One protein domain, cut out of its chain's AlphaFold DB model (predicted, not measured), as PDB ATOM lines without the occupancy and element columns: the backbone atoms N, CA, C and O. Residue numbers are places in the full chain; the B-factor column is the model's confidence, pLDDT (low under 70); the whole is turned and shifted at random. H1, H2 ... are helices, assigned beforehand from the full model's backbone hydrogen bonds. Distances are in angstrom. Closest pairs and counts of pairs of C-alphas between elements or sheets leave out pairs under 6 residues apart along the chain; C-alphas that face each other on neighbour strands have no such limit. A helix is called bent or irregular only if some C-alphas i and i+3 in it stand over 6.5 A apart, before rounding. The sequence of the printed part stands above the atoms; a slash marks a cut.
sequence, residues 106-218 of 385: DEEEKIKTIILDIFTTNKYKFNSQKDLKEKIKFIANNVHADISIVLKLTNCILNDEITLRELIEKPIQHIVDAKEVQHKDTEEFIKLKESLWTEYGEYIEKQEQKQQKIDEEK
ATOM      1  N   ASP A 106     -26.433  21.029  36.508       75.88
ATOM      2  CA  ASP A 106     -25.301  20.213  36.991       75.88
ATOM      3  C   ASP A 106     -24.170  21.060  37.588       75.88
ATOM      4  O   ASP A 106     -23.501  20.685  38.552       75.88
ATOM      5  N   GLU A 107     -23.920  22.216  36.982       80.38
ATOM      6  CA  GLU A 107     -22.896  23.150  37.434       80.38
ATOM      7  C   GLU A 107     -23.347  23.859  38.717       80.38
ATOM      8  O   GLU A 107     -22.564  24.067  39.645       80.38
ATOM      9  N   GLU A 108     -24.641  24.159  38.806       84.25
ATOM     10  CA  GLU A 108     -25.265  24.720  39.992       84.25
ATOM     11  C   GLU A 108     -25.190  23.771  41.190       84.25
ATOM     12  O   GLU A 108     -24.790  24.200  42.276       84.25
ATOM     13  N   GLU A 109     -25.506  22.491  40.996       85.69
ATOM     14  CA  GLU A 109     -25.375  21.466  42.032       85.69
ATOM     15  C   GLU A 109     -23.938  21.392  42.555       85.69
ATOM     16  O   GLU A 109     -23.714  21.539  43.757       85.69
ATOM     17  N   LYS A 110     -22.946  21.270  41.664       87.44
ATOM     18  CA  LYS A 110     -21.529  21.215  42.059       87.44
ATOM     19  C   LYS A 110     -21.123  22.427  42.887       87.44
ATOM     20  O   LYS A 110     -20.503  22.274  43.938       87.44
ATOM     21  N   ILE A 111     -21.469  23.635  42.438       87.25
ATOM     22  CA  ILE A 111     -21.099  24.865  43.143       87.25
ATOM     23  C   ILE A 111     -21.771  24.920  44.522       87.25
ATOM     24  O   ILE A 111     -21.088  25.209  45.510       87.25
ATOM     25  N   LYS A 112     -23.077  24.625  44.616       88.44
ATOM     26  CA  LYS A 112     -23.811  24.633  45.894       88.44
ATOM     27  C   LYS A 112     -23.243  23.609  46.866       88.44
ATOM     28  O   LYS A 112     -22.942  23.977  48.000       88.44
ATOM     29  N   THR A 113     -23.034  22.375  46.417       87.50
ATOM     30  CA  THR A 113     -22.518  21.287  47.251       87.50
ATOM     31  C   THR A 113     -21.144  21.627  47.809       87.50
ATOM     32  O   THR A 113     -20.960  21.534  49.015       87.50
ATOM     33  N   ILE A 114     -20.205  22.134  46.994       87.25
ATOM     34  CA  ILE A 114     -18.874  22.550  47.482       87.25
ATOM     35  C   ILE A 114     -18.990  23.587  48.606       87.25
ATOM     36  O   ILE A 114     -18.312  23.479  49.628       87.25
ATOM     37  N   ILE A 115     -19.822  24.613  48.418       87.12
ATOM     38  CA  ILE A 115     -19.971  25.692  49.400       87.12
ATOM     39  C   ILE A 115     -20.626  25.164  50.680       87.12
ATOM     40  O   ILE A 115     -20.152  25.466  51.773       87.12
ATOM     41  N   LEU A 116     -21.685  24.364  50.563       88.62
ATOM     42  CA  LEU A 116     -22.349  23.759  51.715       88.62
ATOM     43  C   LEU A 116     -21.384  22.856  52.484       88.62
ATOM     44  O   LEU A 116     -21.279  22.991  53.701       88.62
ATOM     45  N   ASP A 117     -20.592  22.037  51.799       86.75
ATOM     46  CA  ASP A 117     -19.575  21.181  52.410       86.75
ATOM     47  C   ASP A 117     -18.555  21.983  53.230       86.75
ATOM     48  O   ASP A 117     -18.203  21.599  54.348       86.75
ATOM     49  N   ILE A 118     -18.106  23.122  52.697       83.75
ATOM     50  CA  ILE A 118     -17.149  24.030  53.345       83.75
ATOM     51  C   ILE A 118     -17.687  24.576  54.673       83.75
ATOM     52  O   ILE A 118     -16.919  24.716  55.625       83.75
ATOM     53  N   PHE A 119     -18.978  24.912  54.741       81.12
ATOM     54  CA  PHE A 119     -19.565  25.568  55.914       81.12
ATOM     55  C   PHE A 119     -20.273  24.617  56.882       81.12
ATOM     56  O   PHE A 119     -20.426  24.953  58.056       81.12
ATOM     57  N   THR A 120     -20.706  23.445  56.419       78.50
ATOM     58  CA  THR A 120     -21.469  22.491  57.235       78.50
ATOM     59  C   THR A 120     -20.614  21.345  57.763       78.50
ATOM     60  O   THR A 120     -20.818  20.896  58.896       78.50
ATOM     61  N   THR A 121     -19.607  20.900  57.007       72.88
ATOM     62  CA  THR A 121     -18.782  19.757  57.403       72.88
ATOM     63  C   THR A 121     -17.486  20.199  58.079       72.88
ATOM     64  O   THR A 121     -16.803  21.134  57.673       72.88
ATOM     65  N   ASN A 122     -17.061  19.444  59.095       62.41
ATOM     66  CA  ASN A 122     -15.727  19.602  59.693       62.41
ATOM     67  C   ASN A 122     -14.593  19.101  58.780       62.41
ATOM     68  O   ASN A 122     -13.424  19.161  59.168       62.41
ATOM     69  N   LYS A 123     -14.934  18.566  57.600       63.50
ATOM     70  CA  LYS A 123     -14.001  17.954  56.651       63.50
ATOM     71  C   LYS A 123     -12.975  18.965  56.150       63.50
ATOM     72  O   LYS A 123     -11.821  18.611  55.915       63.50
ATOM     73  N   TYR A 124     -13.368  20.232  56.074       63.50
ATOM     74  CA  TYR A 124     -12.523  21.306  55.588       63.50
ATOM     75  C   TYR A 124     -12.342  22.355  56.690       63.50
ATOM     76  O   TYR A 124     -13.027  23.366  56.742       63.50
ATOM     77  N   LYS A 125     -11.410  22.111  57.619       61.62
ATOM     78  CA  LYS A 125     -10.944  23.160  58.539       61.62
ATOM     79  C   LYS A 125      -9.930  24.056  57.828       61.62
ATOM     80  O   LYS A 125      -9.027  23.565  57.138       61.62
ATOM     81  N   PHE A 126     -10.059  25.365  58.022       73.75
ATOM     82  CA  PHE A 126      -9.176  26.365  57.422       73.75
ATOM     83  C   PHE A 126      -8.589  27.264  58.500       73.75
ATOM     84  O   PHE A 126      -9.313  27.773  59.353       73.75
ATOM     85  N   ASN A 127      -7.279  27.491  58.430       72.12
ATOM     86  CA  ASN A 127      -6.564  28.304  59.420       72.12
ATOM     87  C   ASN A 127      -6.457  29.782  59.007       72.12
ATOM     88  O   ASN A 127      -6.024  30.619  59.794       72.12
ATOM     89  N   SER A 128      -6.805  30.117  57.758       79.12
ATOM     90  CA  SER A 128      -6.778  31.489  57.244       79.12
ATOM     91  C   SER A 128      -7.664  31.658  56.006       79.12
ATOM     92  O   SER A 128      -7.974  30.690  55.310       79.12
ATOM     93  N   GLN A 129      -8.000  32.907  55.663       78.06
ATOM     94  CA  GLN A 129      -8.691  33.222  54.405       78.06
ATOM     95  C   GLN A 129      -7.876  32.836  53.158       78.06
ATOM     96  O   GLN A 129      -8.453  32.552  52.110       78.06
ATOM     97  N   LYS A 130      -6.539  32.828  53.246       82.88
ATOM     98  CA  LYS A 130      -5.670  32.398  52.140       82.88
ATOM     99  C   LYS A 130      -5.785  30.888  51.910       82.88
ATOM    100  O   LYS A 130      -6.002  30.471  50.777       82.88
ATOM    101  N   ASP A 131      -5.725  30.112  52.992       80.50
ATOM    102  CA  ASP A 131      -5.882  28.648  52.990       80.50
ATOM    103  C   ASP A 131      -7.265  28.231  52.456       80.50
ATOM    104  O   ASP A 131      -7.372  27.359  51.597       80.50
ATOM    105  N   LEU A 132      -8.324  28.938  52.863       82.38
ATOM    106  CA  LEU A 132      -9.670  28.736  52.323       82.38
ATOM    107  C   LEU A 132      -9.721  28.935  50.798       82.38
ATOM    108  O   LEU A 132     -10.258  28.093  50.084       82.38
ATOM    109  N   LYS A 133      -9.134  30.021  50.277       84.75
ATOM    110  CA  LYS A 133      -9.136  30.305  48.830       84.75
ATOM    111  C   LYS A 133      -8.372  29.257  48.024       84.75
ATOM    112  O   LYS A 133      -8.810  28.903  46.934       84.75
ATOM    113  N   GLU A 134      -7.233  28.788  48.523       84.38
ATOM    114  CA  GLU A 134      -6.435  27.751  47.855       84.38
ATOM    115  C   GLU A 134      -7.162  26.401  47.844       84.38
ATOM    116  O   GLU A 134      -7.212  25.743  46.805       84.38
ATOM    117  N   LYS A 135      -7.818  26.032  48.949       80.50
ATOM    118  CA  LYS A 135      -8.636  24.814  49.025       80.50
ATOM    119  C   LYS A 135      -9.887  24.883  48.156       80.50
ATOM    120  O   LYS A 135     -10.186  23.905  47.485       80.50
ATOM    121  N   ILE A 136     -10.570  26.027  48.092       85.25
ATOM    122  CA  ILE A 136     -11.690  26.224  47.158       85.25
ATOM    123  C   ILE A 136     -11.225  26.017  45.721       85.25
ATOM    124  O   ILE A 136     -11.854  25.264  44.988       85.25
ATOM    125  N   LYS A 137     -10.100  26.633  45.331       85.38
ATOM    126  CA  LYS A 137      -9.516  26.431  43.999       85.38
ATOM    127  C   LYS A 137      -9.235  24.954  43.736       85.38
ATOM    128  O   LYS A 137      -9.555  24.467  42.663       85.38
ATOM    129  N   PHE A 138      -8.652  24.250  44.703       84.69
ATOM    130  CA  PHE A 138      -8.362  22.823  44.581       84.69
ATOM    131  C   PHE A 138      -9.632  21.979  44.406       84.69
ATOM    132  O   PHE A 138      -9.713  21.199  43.463       84.69
ATOM    133  N   ILE A 139     -10.632  22.155  45.275       84.19
ATOM    134  CA  ILE A 139     -11.885  21.391  45.230       84.19
ATOM    135  C   ILE A 139     -12.625  21.688  43.927       84.19
ATOM    136  O   ILE A 139     -12.915  20.760  43.181       84.19
ATOM    137  N   ALA A 140     -12.852  22.963  43.606       81.81
ATOM    138  CA  ALA A 140     -13.562  23.365  42.395       81.81
ATOM    139  C   ALA A 140     -12.866  22.867  41.117       81.81
ATOM    140  O   ALA A 140     -13.541  22.363  40.228       81.81
ATOM    141  N   ASN A 141     -11.528  22.885  41.053       81.31
ATOM    142  CA  ASN A 141     -10.793  22.294  39.929       81.31
ATOM    143  C   ASN A 141     -11.022  20.782  39.787       81.31
ATOM    144  O   ASN A 141     -11.140  20.298  38.664       81.31
ATOM    145  N   ASN A 142     -11.087  20.040  40.897       82.25
ATOM    146  CA  ASN A 142     -11.261  18.582  40.870       82.25
ATOM    147  C   ASN A 142     -12.660  18.150  40.423       82.25
ATOM    148  O   ASN A 142     -12.792  17.115  39.779       82.25
ATOM    149  N   VAL A 143     -13.699  18.917  40.761       77.50
ATOM    150  CA  VAL A 143     -15.078  18.663  40.293       77.50
ATOM    151  C   VAL A 143     -15.444  19.459  39.037       77.50
ATOM    152  O   VAL A 143     -16.587  19.408  38.585       77.50
ATOM    153  N   HIS A 144     -14.464  20.145  38.437       79.69
ATOM    154  CA  HIS A 144     -14.623  20.990  37.252       79.69
ATOM    155  C   HIS A 144     -15.720  22.054  37.401       79.69
ATOM    156  O   HIS A 144     -16.427  22.338  36.440       79.69
ATOM    157  N   ALA A 145     -15.850  22.616  38.603       80.44
ATOM    158  CA  ALA A 145     -16.790  23.683  38.903       80.44
ATOM    159  C   ALA A 145     -16.175  25.073  38.644       80.44
ATOM    160  O   ALA A 145     -14.962  25.266  38.801       80.44
ATOM    161  N   ASP A 146     -17.001  26.071  38.331       81.38
ATOM    162  CA  ASP A 146     -16.580  27.456  38.132       81.38
ATOM    163  C   ASP A 146     -16.069  28.069  39.445       81.38
ATOM    164  O   ASP A 146     -16.807  28.563  40.305       81.38
ATOM    165  N   ILE A 147     -14.743  28.074  39.575       80.56
ATOM    166  CA  ILE A 147     -14.005  28.607  40.722       80.56
ATOM    167  C   ILE A 147     -14.396  30.058  41.029       80.56
ATOM    168  O   ILE A 147     -14.418  30.452  42.199       80.56
ATOM    169  N   SER A 148     -14.658  30.873  40.001       77.88
ATOM    170  CA  SER A 148     -14.979  32.292  40.167       77.88
ATOM    171  C   SER A 148     -16.288  32.451  40.931       77.88
ATOM    172  O   SER A 148     -16.362  33.217  41.898       77.88
ATOM    173  N   ILE A 149     -17.298  31.661  40.557       79.00
ATOM    174  CA  ILE A 149     -18.616  31.667  41.191       79.00
ATOM    175  C   ILE A 149     -18.532  31.106  42.612       79.00
ATOM    176  O   ILE A 149     -19.032  31.752  43.537       79.00
ATOM    177  N   VAL A 150     -17.832  29.980  42.815       83.44
ATOM    178  CA  VAL A 150     -17.636  29.391  44.153       83.44
ATOM    179  C   VAL A 150     -16.991  30.415  45.093       83.44
ATOM    180  O   VAL A 150     -17.528  30.712  46.159       83.44
ATOM    181  N   LEU A 151     -15.881  31.039  44.677       83.75
ATOM    182  CA  LEU A 151     -15.194  32.055  45.480       83.75
ATOM    183  C   LEU A 151     -16.067  33.285  45.744       83.75
ATOM    184  O   LEU A 151     -16.009  33.847  46.841       83.75
ATOM    185  N   LYS A 152     -16.845  33.740  44.757       83.56
ATOM    186  CA  LYS A 152     -17.749  34.885  44.918       83.56
ATOM    187  C   LYS A 152     -18.804  34.592  45.985       83.56
ATOM    188  O   LYS A 152     -18.911  35.361  46.937       83.56
ATOM    189  N   LEU A 153     -19.510  33.469  45.870       81.62
ATOM    190  CA  LEU A 153     -20.561  33.074  46.809       81.62
ATOM    191  C   LEU A 153     -20.011  32.795  48.212       81.62
ATOM    192  O   LEU A 153     -20.577  33.279  49.190       81.62
ATOM    193  N   THR A 154     -18.863  32.117  48.334       84.62
ATOM    194  CA  THR A 154     -18.211  31.923  49.639       84.62
ATOM    195  C   THR A 154     -17.868  33.256  50.306       84.62
ATOM    196  O   THR A 154     -18.087  33.415  51.505       84.62
ATOM    197  N   ASN A 155     -17.358  34.240  49.556       81.94
ATOM    198  CA  ASN A 155     -17.084  35.563  50.121       81.94
ATOM    199  C   ASN A 155     -18.369  36.294  50.528       81.94
ATOM    200  O   ASN A 155     -18.345  37.017  51.519       81.94
ATOM    201  N   CYS A 156     -19.474  36.135  49.796       81.62
ATOM    202  CA  CYS A 156     -20.755  36.711  50.204       81.62
ATOM    203  C   CYS A 156     -21.249  36.102  51.525       81.62
ATOM    204  O   CYS A 156     -21.668  36.856  52.393       81.62
ATOM    205  N   ILE A 157     -21.107  34.787  51.726       80.56
ATOM    206  CA  ILE A 157     -21.464  34.131  53.000       80.56
ATOM    207  C   ILE A 157     -20.568  34.620  54.142       80.56
ATOM    208  O   ILE A 157     -21.062  34.972  55.203       80.56
ATOM    209  N   LEU A 158     -19.249  34.704  53.929       81.69
ATOM    210  CA  LEU A 158     -18.309  35.186  54.955       81.69
ATOM    211  C   LEU A 158     -18.540  36.641  55.379       81.69
ATOM    212  O   LEU A 158     -18.096  37.035  56.454       81.69
ATOM    213  N   ASN A 159     -19.146  37.446  54.507       78.31
ATOM    214  CA  ASN A 159     -19.472  38.844  54.774       78.31
ATOM    215  C   ASN A 159     -20.945  39.030  55.178       78.31
ATOM    216  O   ASN A 159     -21.426  40.162  55.137       78.31
ATOM    217  N   ASP A 160     -21.654  37.944  55.506       77.69
ATOM    218  CA  ASP A 160     -23.075  37.937  55.872       77.69
ATOM    219  C   ASP A 160     -23.991  38.597  54.815       77.69
ATOM    220  O   ASP A 160     -25.056  39.126  55.128       77.69
ATOM    221  N   GLU A 161     -23.582  38.600  53.539       76.94
ATOM    222  CA  GLU A 161     -24.370  39.168  52.437       76.94
ATOM    223  C   GLU A 161     -25.434  38.191  51.914       76.94
ATOM    224  O   GLU A 161     -26.434  38.642  51.359       76.94
ATOM    225  N   ILE A 162     -25.208  36.880  52.066       79.94
ATOM    226  CA  ILE A 162     -26.149  35.801  51.718       79.94
ATOM    227  C   ILE A 162     -26.077  34.696  52.777       79.94
ATOM    228  O   ILE A 162     -25.002  34.440  53.325       79.94
ATOM    229  N   THR A 163     -27.183  34.000  53.036       84.69
ATOM    230  CA  THR A 163     -27.187  32.849  53.958       84.69
ATOM    231  C   THR A 163     -26.991  31.512  53.232       84.69
ATOM    232  O   THR A 163     -27.243  31.383  52.032       84.69
ATOM    233  N   LEU A 164     -26.577  30.469  53.968       87.00
ATOM    234  CA  LEU A 164     -26.524  29.093  53.438       87.00
ATOM    235  C   LEU A 164     -27.905  28.590  52.999       87.00
ATOM    236  O   LEU A 164     -28.014  27.806  52.062       87.00
ATOM    237  N   ARG A 165     -28.966  29.066  53.651       88.38
ATOM    238  CA  ARG A 165     -30.344  28.771  53.270       88.38
ATOM    239  C   ARG A 165     -30.698  29.377  51.923       88.38
ATOM    240  O   ARG A 165     -31.224  28.679  51.061       88.38
ATOM    241  N   GLU A 166     -30.380  30.655  51.729       85.44
ATOM    242  CA  GLU A 166     -30.608  31.326  50.450       85.44
ATOM    243  C   GLU A 166     -29.869  30.631  49.311       85.44
ATOM    244  O   GLU A 166     -30.407  30.558  48.210       85.44
ATOM    245  N   LEU A 167     -28.688  30.066  49.589       86.06
ATOM    246  CA  LEU A 167     -27.946  29.259  48.628       86.06
ATOM    247  C   LEU A 167     -28.732  28.032  48.148       86.06
ATOM    248  O   LEU A 167     -28.667  27.718  46.966       86.06
ATOM    249  N   ILE A 168     -29.486  27.355  49.017       85.19
ATOM    250  CA  ILE A 168     -30.298  26.197  48.611       85.19
ATOM    251  C   ILE A 168     -31.612  26.647  47.967       85.19
ATOM    252  O   ILE A 168     -31.997  26.134  46.918       85.19
ATOM    253  N   GLU A 169     -32.301  27.610  48.579       83.31
ATOM    254  CA  GLU A 169     -33.656  27.999  48.180       83.31
ATOM    255  C   GLU A 169     -33.715  28.790  46.873       83.31
ATOM    256  O   GLU A 169     -34.754  28.772  46.208       83.31
ATOM    257  N   LYS A 170     -32.634  29.488  46.510       81.75
ATOM    258  CA  LYS A 170     -32.590  30.344  45.324       81.75
ATOM    259  C   LYS A 170     -31.637  29.767  44.276       81.75
ATOM    260  O   LYS A 170     -30.604  29.194  44.634       81.75
ATOM    261  N   PRO A 171     -31.947  29.938  42.983       77.88
ATOM    262  CA  PRO A 171     -31.004  29.633  41.919       77.88
ATOM    263  C   PRO A 171     -29.710  30.423  42.101       77.88
ATOM    264  O   PRO A 171     -29.775  31.609  42.443       77.88
ATOM    265  N   ILE A 172     -28.543  29.826  41.827       78.81
ATOM    266  CA  ILE A 172     -27.260  30.560  41.883       78.81
ATOM    267  C   ILE A 172     -27.342  31.836  41.054       78.81
ATOM    268  O   ILE A 172     -26.897  32.891  41.501       78.81
ATOM    269  N   GLN A 173     -27.967  31.760  39.880       71.12
ATOM    270  CA  GLN A 173     -28.112  32.911  39.008       71.12
ATOM    271  C   GLN A 173     -28.870  34.055  39.689       71.12
ATOM    272  O   GLN A 173     -28.393  35.175  39.622       71.12
ATOM    273  N   HIS A 174     -29.933  33.786  40.458       69.06
ATOM    274  CA  HIS A 174     -30.651  34.809  41.234       69.06
ATOM    275  C   HIS A 174     -29.799  35.399  42.372       69.06
ATOM    276  O   HIS A 174     -29.938  36.569  42.732       69.06
ATOM    277  N   ILE A 175     -28.931  34.594  42.986       71.12
ATOM    278  CA  ILE A 175     -28.041  35.051  44.065       71.12
ATOM    279  C   ILE A 175     -26.931  35.945  43.498       71.12
ATOM    280  O   ILE A 175     -26.515  36.926  44.117       71.12
ATOM    281  N   VAL A 176     -26.451  35.611  42.302       66.75
ATOM    282  CA  VAL A 176     -25.346  36.286  41.621       66.75
ATOM    283  C   VAL A 176     -25.838  37.499  40.806       66.75
ATOM    284  O   VAL A 176     -25.078  38.470  40.706       66.75
ATOM    285  N   ASP A 177     -27.080  37.468  40.295       64.00
ATOM    286  CA  ASP A 177     -27.758  38.479  39.464       64.00
ATOM    287  C   ASP A 177     -29.313  38.400  39.542       64.00
ATOM    288  O   ASP A 177     -29.949  37.488  39.021       64.00
ATOM    289  N   ALA A 178     -29.965  39.385  40.170       52.47
ATOM    290  CA  ALA A 178     -31.419  39.390  40.399       52.47
ATOM    291  C   ALA A 178     -32.270  39.898  39.209       52.47
ATOM    292  O   ALA A 178     -33.484  40.062  39.360       52.47
ATOM    293  N   LYS A 179     -31.675  40.203  38.045       49.50
ATOM    294  CA  LYS A 179     -32.431  40.650  36.863       49.50
ATOM    295  C   LYS A 179     -32.805  39.467  35.967       49.50
ATOM    296  O   LYS A 179     -32.045  39.079  35.097       49.50
ATOM    297  N   GLU A 180     -34.006  38.950  36.228       50.28
ATOM    298  CA  GLU A 180     -34.833  38.069  35.388       50.28
ATOM    299  C   GLU A 180     -34.118  36.932  34.644       50.28
ATOM    300  O   GLU A 180     -33.640  37.091  33.523       50.28
ATOM    301  N   VAL A 181     -34.214  35.724  35.204       46.84
ATOM    302  CA  VAL A 181     -34.096  34.489  34.424       46.84
ATOM    303  C   VAL A 181     -35.237  33.561  34.815       46.84
ATOM    304  O   VAL A 181     -35.361  33.151  35.969       46.84
ATOM    305  N   GLN A 182     -36.100  33.247  33.849       46.81
ATOM    306  CA  GLN A 182     -37.012  32.115  33.960       46.81
ATOM    307  C   GLN A 182     -36.172  30.835  33.961       46.81
ATOM    308  O   GLN A 182     -35.425  30.590  33.012       46.81
ATOM    309  N   HIS A 183     -36.302  30.013  35.005       48.75
ATOM    310  CA  HIS A 183     -35.814  28.638  34.942       48.75
ATOM    311  C   HIS A 183     -36.498  27.944  33.765       48.75
ATOM    312  O   HIS A 183     -37.726  27.952  33.680       48.75
ATOM    313  N   LYS A 184     -35.711  27.344  32.866       48.91
ATOM    314  CA  LYS A 184     -36.273  26.503  31.805       48.91
ATOM    315  C   LYS A 184     -36.783  25.155  32.321       48.91
ATOM    316  O   LYS A 184     -37.673  24.615  31.687       48.91
ATOM    317  N   ASP A 185     -36.354  24.712  33.506       54.28
ATOM    318  CA  ASP A 185     -36.803  23.454  34.110       54.28
ATOM    319  C   ASP A 185     -37.039  23.609  35.618       54.28
ATOM    320  O   ASP A 185     -36.160  23.405  36.454       54.28
ATOM    321  N   THR A 186     -38.261  24.003  35.984       66.44
ATOM    322  CA  THR A 186     -38.697  24.122  37.386       66.44
ATOM    323  C   THR A 186     -38.613  22.801  38.151       66.44
ATOM    324  O   THR A 186     -38.419  22.822  39.360       66.44
ATOM    325  N   GLU A 187     -38.741  21.654  37.479       73.44
ATOM    326  CA  GLU A 187     -38.771  20.346  38.143       73.44
ATOM    327  C   GLU A 187     -37.378  19.857  38.570       73.44
ATOM    328  O   GLU A 187     -37.219  19.357  39.683       73.44
ATOM    329  N   GLU A 188     -36.350  20.045  37.736       73.62
ATOM    330  CA  GLU A 188     -34.965  19.693  38.086       73.62
ATOM    331  C   GLU A 188     -34.444  20.550  39.241       73.62
ATOM    332  O   GLU A 188     -33.825  20.034  40.171       73.62
ATOM    333  N   PHE A 189     -34.776  21.845  39.244       78.06
ATOM    334  CA  PHE A 189     -34.419  22.729  40.349       78.06
ATOM    335  C   PHE A 189     -35.101  22.324  41.663       78.06
ATOM    336  O   PHE A 189     -34.466  22.347  42.716       78.06
ATOM    337  N   ILE A 190     -36.381  21.932  41.623       80.19
ATOM    338  CA  ILE A 190     -37.092  21.449  42.817       80.19
ATOM    339  C   ILE A 190     -36.412  20.187  43.364       80.19
ATOM    340  O   ILE A 190     -36.138  20.134  44.561       80.19
ATOM    341  N   LYS A 191     -36.058  19.227  42.500       84.19
ATOM    342  CA  LYS A 191     -35.346  18.002  42.906       84.19
ATOM    343  C   LYS A 191     -33.988  18.309  43.532       84.19
ATOM    344  O   LYS A 191     -33.671  17.774  44.591       84.19
ATOM    345  N   LEU A 192     -33.215  19.211  42.924       84.62
ATOM    346  CA  LEU A 192     -31.941  19.668  43.479       84.62
ATOM    347  C   LEU A 192     -32.136  20.322  44.853       84.62
ATOM    348  O   LEU A 192     -31.427  20.000  45.805       84.62
ATOM    349  N   LYS A 193     -33.118  21.220  44.977       86.00
ATOM    350  CA  LYS A 193     -33.444  21.882  46.243       86.00
ATOM    351  C   LYS A 193     -33.786  20.862  47.330       86.00
ATOM    352  O   LYS A 193     -33.248  20.956  48.428       86.00
ATOM    353  N   GLU A 194     -34.664  19.905  47.039       88.00
ATOM    354  CA  GLU A 194     -35.067  18.854  47.981       88.00
ATOM    355  C   GLU A 194     -33.891  17.958  48.381       88.00
ATOM    356  O   GLU A 194     -33.728  17.650  49.564       88.00
ATOM    357  N   SER A 195     -33.033  17.596  47.423       90.31
ATOM    358  CA  SER A 195     -31.820  16.816  47.671       90.31
ATOM    359  C   SER A 195     -30.862  17.548  48.616       90.31
ATOM    360  O   SER A 195     -30.519  17.016  49.674       90.31
ATOM    361  N   LEU A 196     -30.524  18.807  48.316       88.94
ATOM    362  CA  LEU A 196     -29.644  19.620  49.162       88.94
ATOM    363  C   LEU A 196     -30.252  19.892  50.543       88.94
ATOM    364  O   LEU A 196     -29.534  19.919  51.542       88.94
ATOM    365  N   TRP A 197     -31.572  20.081  50.631       91.25
ATOM    366  CA  TRP A 197     -32.248  20.280  51.916       91.25
ATOM    367  C   TRP A 197     -32.254  19.008  52.767       91.25
ATOM    368  O   TRP A 197     -32.094  19.082  53.982       91.25
ATOM    369  N   THR A 198     -32.374  17.841  52.136       91.12
ATOM    370  CA  THR A 198     -32.283  16.546  52.823       91.12
ATOM    371  C   THR A 198     -30.887  16.319  53.401       91.12
ATOM    372  O   THR A 198     -30.758  15.823  54.517       91.12
ATOM    373  N   GLU A 199     -29.840  16.706  52.671       89.94
ATOM    374  CA  GLU A 199     -28.453  16.488  53.094       89.94
ATOM    375  C   GLU A 199     -27.961  17.530  54.116       89.94
ATOM    376  O   GLU A 199     -27.294  17.175  55.089       89.94
ATOM    377  N   TYR A 200     -28.320  18.809  53.945       89.12
ATOM    378  CA  TYR A 200     -27.744  19.921  54.721       89.12
ATOM    379  C   TYR A 200     -28.747  20.688  55.601       89.12
ATOM    380  O   TYR A 200     -28.330  21.497  56.440       89.12
ATOM    381  N   GLY A 201     -30.055  20.454  55.453       86.62
ATOM    382  CA  GLY A 201     -31.112  21.267  56.069       86.62
ATOM    383  C   GLY A 201     -31.048  21.329  57.595       86.62
ATOM    384  O   GLY A 201     -31.061  22.419  58.165       86.62
ATOM    385  N   GLU A 202     -30.872  20.188  58.273       87.19
ATOM    386  CA  GLU A 202     -30.830  20.136  59.746       87.19
ATOM    387  C   GLU A 202     -29.686  20.990  60.325       87.19
ATOM    388  O   GLU A 202     -29.823  21.636  61.369       87.19
ATOM    389  N   TYR A 203     -28.533  21.016  59.649       87.00
ATOM    390  CA  TYR A 203     -27.401  21.833  60.076       87.00
ATOM    391  C   TYR A 203     -27.702  23.326  59.914       87.00
ATOM    392  O   TYR A 203     -27.431  24.110  60.828       87.00
ATOM    393  N   ILE A 204     -28.263  23.711  58.763       86.38
ATOM    394  CA  ILE A 204     -28.609  25.101  58.453       86.38
ATOM    395  C   ILE A 204     -29.624  25.629  59.471       86.38
ATOM    396  O   ILE A 204     -29.391  26.679  60.070       86.38
ATOM    397  N   GLU A 205     -30.675  24.862  59.769       83.88
ATOM    398  CA  GLU A 205     -31.680  25.227  60.774       83.88
ATOM    399  C   GLU A 205     -31.067  25.418  62.169       83.88
ATOM    400  O   GLU A 205     -31.361  26.394  62.866       83.88
ATOM    401  N   LYS A 206     -30.152  24.530  62.583       82.62
ATOM    402  CA  LYS A 206     -29.443  24.664  63.866       82.62
ATOM    403  C   LYS A 206     -28.566  25.915  63.929       82.62
ATOM    404  O   LYS A 206     -28.426  26.488  65.013       82.62
ATOM    405  N   GLN A 207     -27.947  26.329  62.823       77.31
ATOM    406  CA  GLN A 207     -27.151  27.559  62.776       77.31
ATOM    407  C   GLN A 207     -28.035  28.807  62.831       77.31
ATOM    408  O   GLN A 207     -27.742  29.713  63.610       77.31
ATOM    409  N   GLU A 208     -29.154  28.829  62.106       76.62
ATOM    410  CA  GLU A 208     -30.115  29.939  62.157       76.62
ATOM    411  C   GLU A 208     -30.689  30.122  63.566       76.62
ATOM    412  O   GLU A 208     -30.703  31.234  64.090       76.62
ATOM    413  N   GLN A 209     -31.062  29.032  64.244       75.75
ATOM    414  CA  GLN A 209     -31.538  29.091  65.630       75.75
ATOM    415  C   GLN A 209     -30.477  29.624  66.604       75.75
ATOM    416  O   GLN A 209     -30.805  30.317  67.568       75.75
ATOM    417  N   LYS A 210     -29.196  29.294  66.392       77.88
ATOM    418  CA  LYS A 210     -28.098  29.841  67.204       77.88
ATOM    419  C   LYS A 210     -27.912  31.331  66.949       77.88
ATOM    420  O   LYS A 210     -27.778  32.084  67.908       77.88
ATOM    421  N   GLN A 211     -27.927  31.745  65.686       70.00
ATOM    422  CA  GLN A 211     -27.753  33.138  65.300       70.00
ATOM    423  C   GLN A 211     -28.909  34.010  65.807       70.00
ATOM    424  O   GLN A 211     -28.663  35.036  66.432       70.00
ATOM    425  N   GLN A 212     -30.156  33.545  65.680       73.50
ATOM    426  CA  GLN A 212     -31.330  34.211  66.252       73.50
ATOM    427  C   GLN A 212     -31.199  34.411  67.765       73.50
ATOM    428  O   GLN A 212     -31.419  35.514  68.251       73.50
ATOM    429  N   LYS A 213     -30.754  33.392  68.514       72.56
ATOM    430  CA  LYS A 213     -30.508  33.528  69.963       72.56
ATOM    431  C   LYS A 213     -29.430  34.568  70.285       72.56
ATOM    432  O   LYS A 213     -29.549  35.282  71.276       72.56
ATOM    433  N   ILE A 214     -28.382  34.659  69.465       74.19
ATOM    434  CA  ILE A 214     -27.312  35.658  69.623       74.19
ATOM    435  C   ILE A 214     -27.840  37.069  69.338       74.19
ATOM    436  O   ILE A 214     -27.509  38.011  70.061       74.19
ATOM    437  N   ASP A 215     -28.659  37.230  68.304       70.81
ATOM    438  CA  ASP A 215     -29.207  38.530  67.917       70.81
ATOM    439  C   ASP A 215     -30.312  38.993  68.883       70.81
ATOM    440  O   ASP A 215     -30.361  40.171  69.255       70.81
ATOM    441  N   GLU A 216     -31.117  38.069  69.409       69.12
ATOM    442  CA  GLU A 216     -31.980  38.310  70.568       69.12
ATOM    443  C   GLU A 216     -31.143  38.792  71.763       69.12
ATOM    444  O   GLU A 216     -31.417  39.846  72.329       69.12
ATOM    445  N   GLU A 217     -30.053  38.105  72.109       68.56
ATOM    446  CA  GLU A 217     -29.179  38.495  73.224       68.56
ATOM    447  C   GLU A 217     -28.550  39.885  73.085       68.56
ATOM    448  O   GLU A 217     -28.386  40.591  74.084       68.56
ATOM    449  N   LYS A 218     -28.201  40.292  71.861       72.81
ATOM    450  CA  LYS A 218     -27.655  41.629  71.582       72.81
ATOM    451  C   LYS A 218     -28.713  42.724  71.687       72.81
ATOM    452  O   LYS A 218     -28.394  43.831  72.108       72.81
TER     453      LYS A 218
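This is residues 106 to 218 of the 385 residues of an uncharacterized protein of Methanosphaera cuniculi (UniProt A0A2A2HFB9). What is the main picture? H2, H3, H4 and the arm H6a of the bent helix H6 stand round H1 in an arc, with H2 and H6a on opposite sides of it. The other arm, H6b, turns off at a corner, and residues 209 to 218 stick out. What is it built of? The printed part has 113 residues with six named helices, H1 to H6 in chain order, and no named strand: all helix. It is compact, with a radius of gyration of the C-alphas of 14.5 A and spans of 43 by 32 by 27 A.

Where are the first helices? H1, residues 106 to 120, begins at C-alpha (-25.301, 20.213, 36.991) and is 20.7 A long; H2 is residues 129 to 142, 20.1 A; H3 is residues 147 to 158, 16.3 A. What follows? H4 is residues 164 to 169 and H5 residues 172 to 176. H6, residues 186 to 218, was assigned as one helix by its hydrogen bonds but is bent, C-alphas 199 and 202 being 8.0 A apart: H6a is residues 186 to 199, 20.2 A, and H6b is residues 202 to 218, 24.7 A, with C-alpha 218 at (-27.655, 41.629, 71.582).

What is round the hub, H1? H1, H2 and H3 form an up-and-down bundle, each helix running against the one before. H1 touches H3 at Ile 111 and Val 150, C-alphas 5.8 A apart. Where is H6? H6a touches H4, the closest C-alphas being those of Ile 168 and Lys 193, 5.8 A. In each helix and arm, every O i to N i+4 pair is within hydrogen-bond range.

How far does it reach? The farthest C-alphas, Lys 184 and Glu 217, are 43.7 A apart. Any cut or weak place? The printed part has no cut and no long link; pLDDT is under 70 at residues 122 to 125, 174, 176 to 186 and 216 to 217.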